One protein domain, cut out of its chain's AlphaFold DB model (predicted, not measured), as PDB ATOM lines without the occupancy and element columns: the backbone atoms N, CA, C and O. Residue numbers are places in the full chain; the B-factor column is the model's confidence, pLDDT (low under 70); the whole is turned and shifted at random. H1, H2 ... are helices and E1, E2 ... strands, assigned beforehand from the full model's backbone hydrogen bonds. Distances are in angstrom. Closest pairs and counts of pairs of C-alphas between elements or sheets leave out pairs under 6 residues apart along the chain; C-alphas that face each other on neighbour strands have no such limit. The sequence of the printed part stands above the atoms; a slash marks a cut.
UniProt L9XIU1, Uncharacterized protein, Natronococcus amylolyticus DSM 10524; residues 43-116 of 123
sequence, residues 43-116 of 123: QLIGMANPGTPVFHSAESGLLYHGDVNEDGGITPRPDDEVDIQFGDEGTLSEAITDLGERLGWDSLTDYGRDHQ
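What this domain is: This is residues 43 to 116 of the 123 residues of an uncharacterized protein of Natronococcus amylolyticus DSM 10524 (UniProt L9XIU1). A strongly twisted sheet of four strands has a helical hairpin, H1 and H2, packed at its E1 side. The tight turn between E3 and E4 makes one end of the longest axis, and the link from E4 to H1 makes the other. The printed part has 74 residues, with four named strands and then two named helices in the order E1 E2 E3 E4 H1 H2; the sheet's order is E1 - E2 - E3 - E4, all antiparallel. The class is mixed, helices and strands; the whole is compact, with a radius of gyration of the C-alphas of 11.8 A, and its outline is elongated, spanning 39 by 25 by 18 A.

Where its parts are: E1, residues 43 to 48, begins with C-alpha 43 at (99.743, 47.968, 8.179) and is 14.3 A long. E2 is residues 52 to 57, 16.1 A, and E3 is residues 62 to 68, 19.8 A. E4, residues 74 to 82, is 16.7 A from first to last C-alpha and bends by 93 degrees at residue 79. H1, residues 92 to 103, is 16.1 A long and begins with C-alpha 92 at (100.790, 53.114, -3.285). H2, residues 106 to 114, is 12.2 A long and ends with C-alpha 114 at (106.149, 61.023, 3.731).

How they stand to each other: The sheet is a meander, each strand the antiparallel neighbour of the one before, with E1 and E4 as edge strands. In the hairpin E1 and E2, at 147 degrees, N 48 and O 52 are 2.7 A apart, within hydrogen-bond range. In the hairpin E2 and E3, at 142 degrees, N 66 and O 53 are 2.7 A apart. In the hairpin E3 and E4, at 139 degrees, N 67 and O 75 are 2.8 A apart, and N 82 and O 63 are also 2.8 A apart. E1 and E4 are only just apart, with their closest C-alphas 8.4 A from each other. H1 is on the sheet at a height over the sheet of 9.8 A. It lies only just over E2, with 3 of its C-alphas falling on that strand, and runs along the strands at 23 degrees to E2 on the local plane. H2 only grazes the sheet with its residues 106 to 112; its closest C-alphas to E1 are those of Leu 108 and Gly 46, 5.7 A. H1 and H2 form a helical hairpin: they touch, closest at the C-alphas of Ser 93 and Gly 112, 4.2 A, with a shallow tilt of 23 degrees, opposite ways. In H1 and H2 every O i to N i+4 pair is within hydrogen-bond range.

The domain as a whole: The two C-alphas farthest apart are those of Asp 71 and Glu 89, 39.9 A. The printed part has no cut. The link from E4 to H1, 9 residues, is short; the other links are tight. The mean pLDDT of the printed part is 74.0, and 16 residues are under 70, among them residues 83 to 90.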
ATOM      1  N   GLN A  43      99.036  46.814   7.622       79.12
ATOM      2  CA  GLN A  43      99.743  47.968   8.179       79.12
ATOM      3  C   GLN A  43      98.811  49.175   8.314       79.12
ATOM      4  O   GLN A  43      98.217  49.602   7.329       79.12
ATOM      5  N   LEU A  44      98.699  49.771   9.504       81.00
ATOM      6  CA  LEU A  44      97.963  51.029   9.680       81.00
ATOM      7  C   LEU A  44      98.691  52.166   8.943       81.00
ATOM      8  O   LEU A  44      99.842  52.463   9.256       81.00
ATOM      9  N   ILE A  45      98.009  52.815   7.999       76.31
ATOM     10  CA  ILE A  45      98.564  53.909   7.181       76.31
ATOM     11  C   ILE A  45      97.970  55.280   7.519       76.31
ATOM     12  O   ILE A  45      98.443  56.307   7.042       76.31
ATOM     13  N   GLY A  46      96.912  55.328   8.328       76.75
ATOM     14  CA  GLY A  46      96.352  56.590   8.794       76.75
ATOM     15  C   GLY A  46      94.894  56.495   9.207       76.75
ATOM     16  O   GLY A  46      94.362  55.410   9.433       76.75
ATOM     17  N   MET A  47      94.256  57.660   9.312       77.50
ATOM     18  CA  MET A  47      92.868  57.806   9.741       77.50
ATOM     19  C   MET A  47      92.062  58.499   8.637       77.50
ATOM     20  O   MET A  47      92.334  59.642   8.269       77.50
ATOM     21  N   ALA A  48      91.057  57.807   8.118       69.75
ATOM     22  CA  ALA A  48      89.983  58.366   7.320       69.75
ATOM     23  C   ALA A  48      89.097  59.267   8.180       69.75
ATOM     24  O   ALA A  48      88.843  58.965   9.342       69.75
ATOM     25  N   ASN A  49      88.556  60.350   7.631       62.62
ATOM     26  CA  ASN A  49      87.566  61.167   8.334       62.62
ATOM     27  C   ASN A  49      86.192  60.467   8.238       62.62
ATOM     28  O   ASN A  49      85.780  60.164   7.113       62.62
ATOM     29  N   PRO A  50      85.469  60.183   9.348       61.66
ATOM     30  CA  PRO A  50      85.451  60.883  10.645       61.66
ATOM     31  C   PRO A  50      86.255  60.232  11.803       61.66
ATOM     32  O   PRO A  50      85.801  60.241  12.944       61.66
ATOM     33  N   GLY A  51      87.441  59.686  11.543       71.62
ATOM     34  CA  GLY A  51      88.299  59.018  12.532       71.62
ATOM     35  C   GLY A  51      88.342  57.494  12.389       71.62
ATOM     36  O   GLY A  51      88.595  56.798  13.367       71.62
ATOM     37  N   THR A  52      88.072  56.970  11.195       81.06
ATOM     38  CA  THR A  52      88.143  55.536  10.900       81.06
ATOM     39  C   THR A  52      89.581  55.165  10.530       81.06
ATOM     40  O   THR A  52      90.118  55.742   9.590       81.06
ATOM     41  N   PRO A  53      90.236  54.222  11.214       82.06
ATOM     42  CA  PRO A  53      91.584  53.797  10.851       82.06
ATOM     43  C   PRO A  53      91.592  53.116   9.482       82.06
ATOM     44  O   PRO A  53      90.642  52.429   9.117       82.06
ATOM     45  N   VAL A  54      92.653  53.324   8.711       82.19
ATOM     46  CA  VAL A  54      92.849  52.738   7.382       82.19
ATOM     47  C   VAL A  54      94.106  51.888   7.406       82.19
ATOM     48  O   VAL A  54      95.186  52.357   7.766       82.19
ATOM     49  N   PHE A  55      93.951  50.643   6.991       84.69
ATOM     50  CA  PHE A  55      94.990  49.638   6.908       84.69
ATOM     51  C   PHE A  55      95.328  49.340   5.454       84.69
ATOM     52  O   PHE A  55      94.454  49.337   4.594       84.69
ATOM     53  N   HIS A  56      96.590  49.050   5.185       81.19
ATOM     54  CA  HIS A  56      97.086  48.563   3.913       81.19
ATOM     55  C   HIS A  56      97.468  47.095   4.037       81.19
ATOM     56  O   HIS A  56      98.243  46.740   4.924       81.19
ATOM     57  N   SER A  57      96.955  46.263   3.133       80.06
ATOM     58  CA  SER A  57      97.365  44.870   3.035       80.06
ATOM     59  C   SER A  57      98.532  44.706   2.075       80.06
ATOM     60  O   SER A  57      98.369  44.916   0.874       80.06
ATOM     61  N   ALA A  58      99.685  44.260   2.574       68.94
ATOM     62  CA  ALA A  58     100.841  43.974   1.723       68.94
ATOM     63  C   ALA A  58     100.618  42.751   0.811       68.94
ATOM     64  O   ALA A  58     101.171  42.703  -0.289       68.94
ATOM     65  N   GLU A  59      99.793  41.787   1.232       69.62
ATOM     66  CA  GLU A  59      99.463  40.598   0.433       69.62
ATOM     67  C   GLU A  59      98.568  40.924  -0.765       69.62
ATOM     68  O   GLU A  59      98.806  40.447  -1.876       69.62
ATOM     69  N   SER A  60      97.526  41.727  -0.533       70.12
ATOM     70  CA  SER A  60      96.530  42.052  -1.561       70.12
ATOM     71  C   SER A  60      96.879  43.328  -2.328       70.12
ATOM     72  O   SER A  60      96.392  43.529  -3.438       70.12
ATOM     73  N   GLY A  61      97.716  44.193  -1.748       71.00
ATOM     74  CA  GLY A  61      97.961  45.551  -2.229       71.00
ATOM     75  C   GLY A  61      96.730  46.449  -2.106       71.00
ATOM     76  O   GLY A  61      96.612  47.413  -2.848       71.00
ATOM     77  N   LEU A  62      95.781  46.111  -1.230       77.44
ATOM     78  CA  LEU A  62      94.499  46.806  -1.076       77.44
ATOM     79  C   LEU A  62      94.454  47.559   0.250       77.44
ATOM     80  O   LEU A  62      95.223  47.272   1.170       77.44
ATOM     81  N   LEU A  63      93.550  48.530   0.346       79.94
ATOM     82  CA  LEU A  63      93.284  49.248   1.585       79.94
ATOM     83  C   LEU A  63      91.998  48.732   2.228       79.94
ATOM     84  O   LEU A  63      91.063  48.341   1.538       79.94
ATOM     85  N   TYR A  64      91.942  48.774   3.550       82.81
ATOM     86  CA  TYR A  64      90.821  48.315   4.359       82.81
ATOM     87  C   TYR A  64      90.549  49.323   5.462       82.81
ATOM     88  O   TYR A  64      91.478  49.915   6.013       82.81
ATOM     89  N   HIS A  65      89.289  49.513   5.825       84.25
ATOM     90  CA  HIS A  65      88.983  50.229   7.053       84.25
ATOM     91  C   HIS A  65      89.274  49.342   8.263       84.25
ATOM     92  O   HIS A  65      89.270  48.117   8.186       84.25
ATOM     93  N   GLY A  66      89.525  49.958   9.404       80.44
ATOM     94  CA  GLY A  66      89.551  49.298  10.696       80.44
ATOM     95  C   GLY A  66      88.530  49.904  11.641       80.44
ATOM     96  O   GLY A  66      87.843  50.874  11.326       80.44
ATOM     97  N   ASP A  67      88.459  49.325  12.826       81.44
ATOM     98  CA  ASP A  67      87.621  49.789  13.917       81.44
ATOM     99  C   ASP A  67      88.464  50.088  15.141       81.44
ATOM    100  O   ASP A  67      89.460  49.411  15.404       81.44
ATOM    101  N   VAL A  68      88.026  51.079  15.908       79.19
ATOM    102  CA  VAL A  68      88.570  51.337  17.237       79.19
ATOM    103  C   VAL A  68      87.660  50.637  18.239       79.19
ATOM    104  O   VAL A  68      86.483  50.971  18.356       79.19
ATOM    105  N   ASN A  69      88.202  49.650  18.943       78.62
ATOM    106  CA  ASN A  69      87.485  48.915  19.977       78.62
ATOM    107  C   ASN A  69      87.299  49.776  21.236       78.62
ATOM    108  O   ASN A  69      87.979  50.781  21.434       78.62
ATOM    109  N   GLU A  70      86.419  49.333  22.137       74.75
ATOM    110  CA  GLU A  70      86.135  50.011  23.416       74.75
ATOM    111  C   GLU A  70      87.375  50.154  24.321       74.75
ATOM    112  O   GLU A  70      87.431  51.061  25.146       74.75
ATOM    113  N   ASP A  71      88.378  49.293  24.131       75.69
ATOM    114  CA  ASP A  71      89.667  49.323  24.839       75.69
ATOM    115  C   ASP A  71      90.665  50.339  24.235       75.69
ATOM    116  O   ASP A  71      91.779  50.499  24.719       75.69
ATOM    117  N   GLY A  72      90.296  51.017  23.141       67.06
ATOM    118  CA  GLY A  72      91.178  51.902  22.372       67.06
ATOM    119  C   GLY A  72      92.097  51.173  21.383       67.06
ATOM    120  O   GLY A  72      92.800  51.822  20.612       67.06
ATOM    121  N   GLY A  73      92.070  49.837  21.361       76.25
ATOM    122  CA  GLY A  73      92.799  49.025  20.387       76.25
ATOM    123  C   GLY A  73      92.196  49.118  18.986       76.25
ATOM    124  O   GLY A  73      90.974  49.136  18.832       76.25
ATOM    125  N   ILE A  74      93.042  49.134  17.957       78.25
ATOM    126  CA  ILE A  74      92.614  49.233  16.560       78.25
ATOM    127  C   ILE A  74      92.664  47.854  15.899       78.25
ATOM    128  O   ILE A  74      93.688  47.180  15.966       78.25
ATOM    129  N   THR A  75      91.584  47.443  15.233       80.62
ATOM    130  CA  THR A  75      91.508  46.156  14.523       80.62
ATOM    131  C   THR A  75      91.130  46.362  13.055       80.62
ATOM    132  O   THR A  75      90.156  47.070  12.786       80.62
ATOM    133  N   PRO A  76      91.849  45.758  12.089       76.44
ATOM    134  CA  PRO A  76      91.482  45.835  10.678       76.44
ATOM    135  C   PRO A  76      90.139  45.136  10.411       76.44
ATOM    136  O   PRO A  76      89.814  44.111  11.012       76.44
ATOM    137  N   ARG A  77      89.345  45.676   9.481       81.06
ATOM    138  CA  ARG A  77      88.115  45.060   8.967       81.06
ATOM    139  C   ARG A  77      88.340  44.607   7.521       81.06
ATOM    140  O   ARG A  77      88.060  45.367   6.598       81.06
ATOM    141  N   PRO A  78      88.776  43.356   7.292       72.62
ATOM    142  CA  PRO A  78      89.000  42.837   5.939       72.62
ATOM    143  C   PRO A  78      87.714  42.706   5.100       72.62
ATOM    144  O   PRO A  78      87.790  42.547   3.889       72.62
ATOM    145  N   ASP A  79      86.533  42.776   5.729       75.56
ATOM    146  CA  ASP A  79      85.230  42.809   5.038       75.56
ATOM    147  C   ASP A  79      84.894  44.210   4.479       75.56
ATOM    148  O   ASP A  79      83.987  44.350   3.662       75.56
ATOM    149  N   ASP A  80      85.628  45.248   4.904       79.00
ATOM    150  CA  ASP A  80      85.403  46.654   4.548       79.00
ATOM    151  C   ASP A  80      86.592  47.191   3.731       79.00
ATOM    152  O   ASP A  80      87.438  47.954   4.204       79.00
ATOM    153  N   GLU A  81      86.685  46.712   2.491       77.88
ATOM    154  CA  GLU A  81      87.703  47.128   1.527       77.88
ATOM    155  C   GLU A  81      87.461  48.566   1.049       77.88
ATOM    156  O   GLU A  81      86.354  48.961   0.669       77.88
ATOM    157  N   VAL A  82      88.533  49.350   1.024       74.12
ATOM    158  CA  VAL A  82      88.562  50.673   0.415       74.12
ATOM    159  C   VAL A  82      88.912  50.491  -1.056       74.12
ATOM    160  O   VAL A  82      90.053  50.189  -1.404       74.12
ATOM    161  N   ASP A  83      87.925  50.712  -1.924       68.50
ATOM    162  CA  ASP A  83      88.125  50.728  -3.374       68.50
ATOM    163  C   ASP A  83      89.035  51.907  -3.748       68.50
ATOM    164  O   ASP A  83      88.600  53.054  -3.902       68.50
ATOM    165  N   ILE A  84      90.331  51.626  -3.853       64.12
ATOM    166  CA  ILE A  84      91.311  52.531  -4.432       64.12
ATOM    167  C   ILE A  84      91.671  52.050  -5.825       64.12
ATOM    168  O   ILE A  84      92.263  50.993  -6.035       64.12
ATOM    169  N   GLN A  85      91.337  52.882  -6.802       58.22
ATOM    170  CA  GLN A  85      91.815  52.699  -8.159       58.22
ATOM    171  C   GLN A  85      93.274  53.136  -8.214       58.22
ATOM    172  O   GLN A  85      93.571  54.317  -8.393       58.22
ATOM    173  N   PHE A  86      94.185  52.176  -8.080       59.06
ATOM    174  CA  PHE A  86      95.557  52.369  -8.520       59.06
ATOM    175  C   PHE A  86      95.519  52.625 -10.027       59.06
ATOM    176  O   PHE A  86      95.139  51.749 -10.806       59.06
ATOM    177  N   GLY A  87      95.858  53.842 -10.458       50.47
ATOM    178  CA  GLY A  87      96.184  54.057 -11.864       50.47
ATOM    179  C   GLY A  87      97.341  53.124 -12.223       50.47
ATOM    180  O   GLY A  87      98.260  53.004 -11.423       50.47
ATOM    181  N   ASP A  88      97.284  52.474 -13.387       50.53
ATOM    182  CA  ASP A  88      98.177  51.405 -13.894       50.53
ATOM    183  C   ASP A  88      99.708  51.579 -13.657       50.53
ATOM    184  O   ASP A  88     100.463  50.627 -13.831       50.53
ATOM    185  N   GLU A  89     100.185  52.767 -13.260       54.25
ATOM    186  CA  GLU A  89     101.599  53.108 -13.020       54.25
ATOM    187  C   GLU A  89     101.861  53.898 -11.710       54.25
ATOM    188  O   GLU A  89     102.990  54.322 -11.469       54.25
ATOM    189  N   GLY A  90     100.852  54.111 -10.858       58.25
ATOM    190  CA  GLY A  90     100.978  54.890  -9.619       58.25
ATOM    191  C   GLY A  90     101.558  54.076  -8.458       58.25
ATOM    192  O   GLY A  90     101.230  52.902  -8.284       58.25
ATOM    193  N   THR A  91     102.408  54.693  -7.634       70.69
ATOM    194  CA  THR A  91     102.854  54.070  -6.377       70.69
ATOM    195  C   THR A  91     101.720  54.081  -5.351       70.69
ATOM    196  O   THR A  91     100.845  54.946  -5.383       70.69
ATOM    197  N   LEU A  92     101.740  53.138  -4.402       70.94
ATOM    198  CA  LEU A  92     100.790  53.114  -3.285       70.94
ATOM    199  C   LEU A  92     100.763  54.455  -2.538       70.94
ATOM    200  O   LEU A  92      99.691  54.972  -2.242       70.94
ATOM    201  N   SER A  93     101.930  55.049  -2.297       71.44
ATOM    202  CA  SER A  93     102.069  56.351  -1.642       71.44
ATOM    203  C   SER A  93     101.375  57.473  -2.428       71.44
ATOM    204  O   SER A  93     100.722  58.338  -1.844       71.44
ATOM    205  N   GLU A  94     101.451  57.446  -3.761       74.62
ATOM    206  CA  GLU A  94     100.761  58.400  -4.634       74.62
ATOM    207  C   GLU A  94      99.240  58.176  -4.628       74.62
ATOM    208  O   GLU A  94      98.481  59.136  -4.496       74.62
ATOM    209  N   ALA A  95      98.789  56.917  -4.646       74.94
ATOM    210  CA  ALA A  95      97.372  56.564  -4.534       74.94
ATOM    211  C   ALA A  95      96.768  56.973  -3.180       74.94
ATOM    212  O   ALA A  95      95.658  57.498  -3.133       74.94
ATOM    213  N   ILE A  96      97.502  56.789  -2.078       75.50
ATOM    214  CA  ILE A  96      97.084  57.231  -0.740       75.50
ATOM    215  C   ILE A  96      97.043  58.764  -0.669       75.50
ATOM    216  O   ILE A  96      96.119  59.326  -0.081       75.50
ATOM    217  N   THR A  97      98.003  59.445  -1.306       79.81
ATOM    218  CA  THR A  97      98.016  60.913  -1.379       79.81
ATOM    219  C   THR A  97      96.790  61.436  -2.120       79.81
ATOM    220  O   THR A  97      96.079  62.281  -1.576       79.81
ATOM    221  N   ASP A  98      96.506  60.904  -3.316       78.94
ATOM    222  CA  ASP A  98      95.337  61.278  -4.122       78.94
ATOM    223  C   ASP A  98      94.035  60.971  -3.382       78.94
ATOM    224  O   ASP A  98      93.143  61.817  -3.330       78.94
ATOM    225  N   LEU A  99      93.944  59.808  -2.724       76.38
ATOM    226  CA  LEU A  99      92.795  59.447  -1.897       76.38
ATOM    227  C   LEU A  99      92.585  60.461  -0.768       76.38
ATOM    228  O   LEU A  99      91.465  60.933  -0.563       76.38
ATOM    229  N   GLY A 100      93.659  60.828  -0.066       76.75
ATOM    230  CA  GLY A 100      93.634  61.853   0.969       76.75
ATOM    231  C   GLY A 100      93.174  63.206   0.429       76.75
ATOM    232  O   GLY A 100      92.255  63.806   0.979       76.75
ATOM    233  N   GLU A 101      93.718  63.663  -0.700       81.56
ATOM    234  CA  GLU A 101      93.359  64.955  -1.300       81.56
ATOM    235  C   GLU A 101      91.916  64.966  -1.824       81.56
ATOM    236  O   GLU A 101      91.187  65.947  -1.662       81.56
ATOM    237  N   ARG A 102      91.470  63.854  -2.409       77.69
ATOM    238  CA  ARG A 102      90.127  63.681  -2.964       77.69
ATOM    239  C   ARG A 102      89.054  63.594  -1.884       77.69
ATOM    240  O   ARG A 102      87.946  64.090  -2.096       77.69
ATOM    241  N   LEU A 103      89.355  62.955  -0.756       75.94
ATOM    242  CA  LEU A 103      88.427  62.799   0.367       75.94
ATOM    243  C   LEU A 103      88.568  63.909   1.423       75.94
ATOM    244  O   LEU A 103      87.708  64.028   2.296       75.94
ATOM    245  N   GLY A 104      89.602  64.749   1.320       74.62
ATOM    246  CA  GLY A 104      89.923  65.781   2.307       74.62
ATOM    247  C   GLY A 104      90.431  65.190   3.624       74.62
ATOM    248  O   GLY A 104      90.046  65.656   4.694       74.62
ATOM    249  N   TRP A 105      91.211  64.111   3.553       81.94
ATOM    250  CA  TRP A 105      91.815  63.429   4.694       81.94
ATOM    251  C   TRP A 105      93.298  63.784   4.768       81.94
ATOM    252  O   TRP A 105      94.145  63.094   4.199       81.94
ATOM    253  N   ASP A 106      93.602  64.858   5.498       77.12
ATOM    254  CA  ASP A 106      94.961  65.392   5.613       77.12
ATOM    255  C   ASP A 106      95.967  64.340   6.112       77.12
ATOM    256  O   ASP A 106      97.094  64.310   5.632       77.12
ATOM    257  N   SER A 107      95.559  63.420   6.997       74.81
ATOM    258  CA  SER A 107      96.426  62.347   7.509       74.81
ATOM    259  C   SER A 107      96.894  61.364   6.432       74.81
ATOM    260  O   SER A 107      98.036  60.919   6.486       74.81
ATOM    261  N   LEU A 108      96.047  61.031   5.449       74.31
ATOM    262  CA  LEU A 108      96.457  60.170   4.333       74.31
ATOM    263  C   LEU A 108      97.312  60.938   3.325       74.31
ATOM    264  O   LEU A 108      98.292  60.402   2.817       74.31
ATOM    265  N   THR A 109      96.982  62.204   3.065       79.06
ATOM    266  CA  THR A 109      97.816  63.067   2.221       79.06
ATOM    267  C   THR A 109      99.223  63.221   2.796       79.06
ATOM    268  O   THR A 109     100.191  63.194   2.039       79.06
ATOM    269  N   ASP A 110      99.351  63.363   4.115       76.06
ATOM    270  CA  ASP A 110     100.644  63.473   4.792       76.06
ATOM    271  C   ASP A 110     101.412  62.144   4.743       76.06
ATOM    272  O   ASP A 110     102.552  62.123   4.283       76.06
ATOM    273  N   TYR A 111     100.756  61.022   5.073       74.56
ATOM    274  CA  TYR A 111     101.352  59.681   4.983       74.56
ATOM    275  C   TYR A 111     101.872  59.368   3.577       74.56
ATOM    276  O   TYR A 111     103.009  58.935   3.399       74.56
ATOM    277  N   GLY A 112     101.054  59.616   2.552       74.25
ATOM    278  CA  GLY A 112     101.431  59.353   1.170       74.25
ATOM    279  C   GLY A 112     102.581  60.239   0.678       74.25
ATOM    280  O   GLY A 112     103.356  59.804  -0.172       74.25
ATOM    281  N   ARG A 113     102.742  61.454   1.219       74.88
ATOM    282  CA  ARG A 113     103.883  62.335   0.917       74.88
ATOM    283  C   ARG A 113     105.149  61.938   1.671       74.88
ATOM    284  O   ARG A 113     106.227  62.010   1.087       74.88
ATOM    285  N   ASP A 114     105.027  61.513   2.925       73.25
ATOM    286  CA  ASP A 114     106.149  61.023   3.731       73.25
ATOM    287  C   ASP A 114     106.749  59.752   3.107       73.25
ATOM    288  O   ASP A 114     107.936  59.693   2.784       73.25
ATOM    289  N   HIS A 115     105.886  58.797   2.753       66.88
ATOM    290  CA  HIS A 115     106.270  57.529   2.128       66.88
ATOM    291  C   HIS A 115     106.578  57.613   0.622       66.88
ATOM    292  O   HIS A 115     106.921  56.601   0.010       66.88
ATOM    293  N   GLN A 116     106.468  58.784  -0.017       62.84
ATOM    294  CA  GLN A 116     106.950  58.988  -1.394       62.84
ATOM    295  C   GLN A 116     108.478  59.137  -1.463       62.84
ATOM    296  O   GLN A 116     109.059  58.953  -2.531       62.84
TER     297      GLN A 116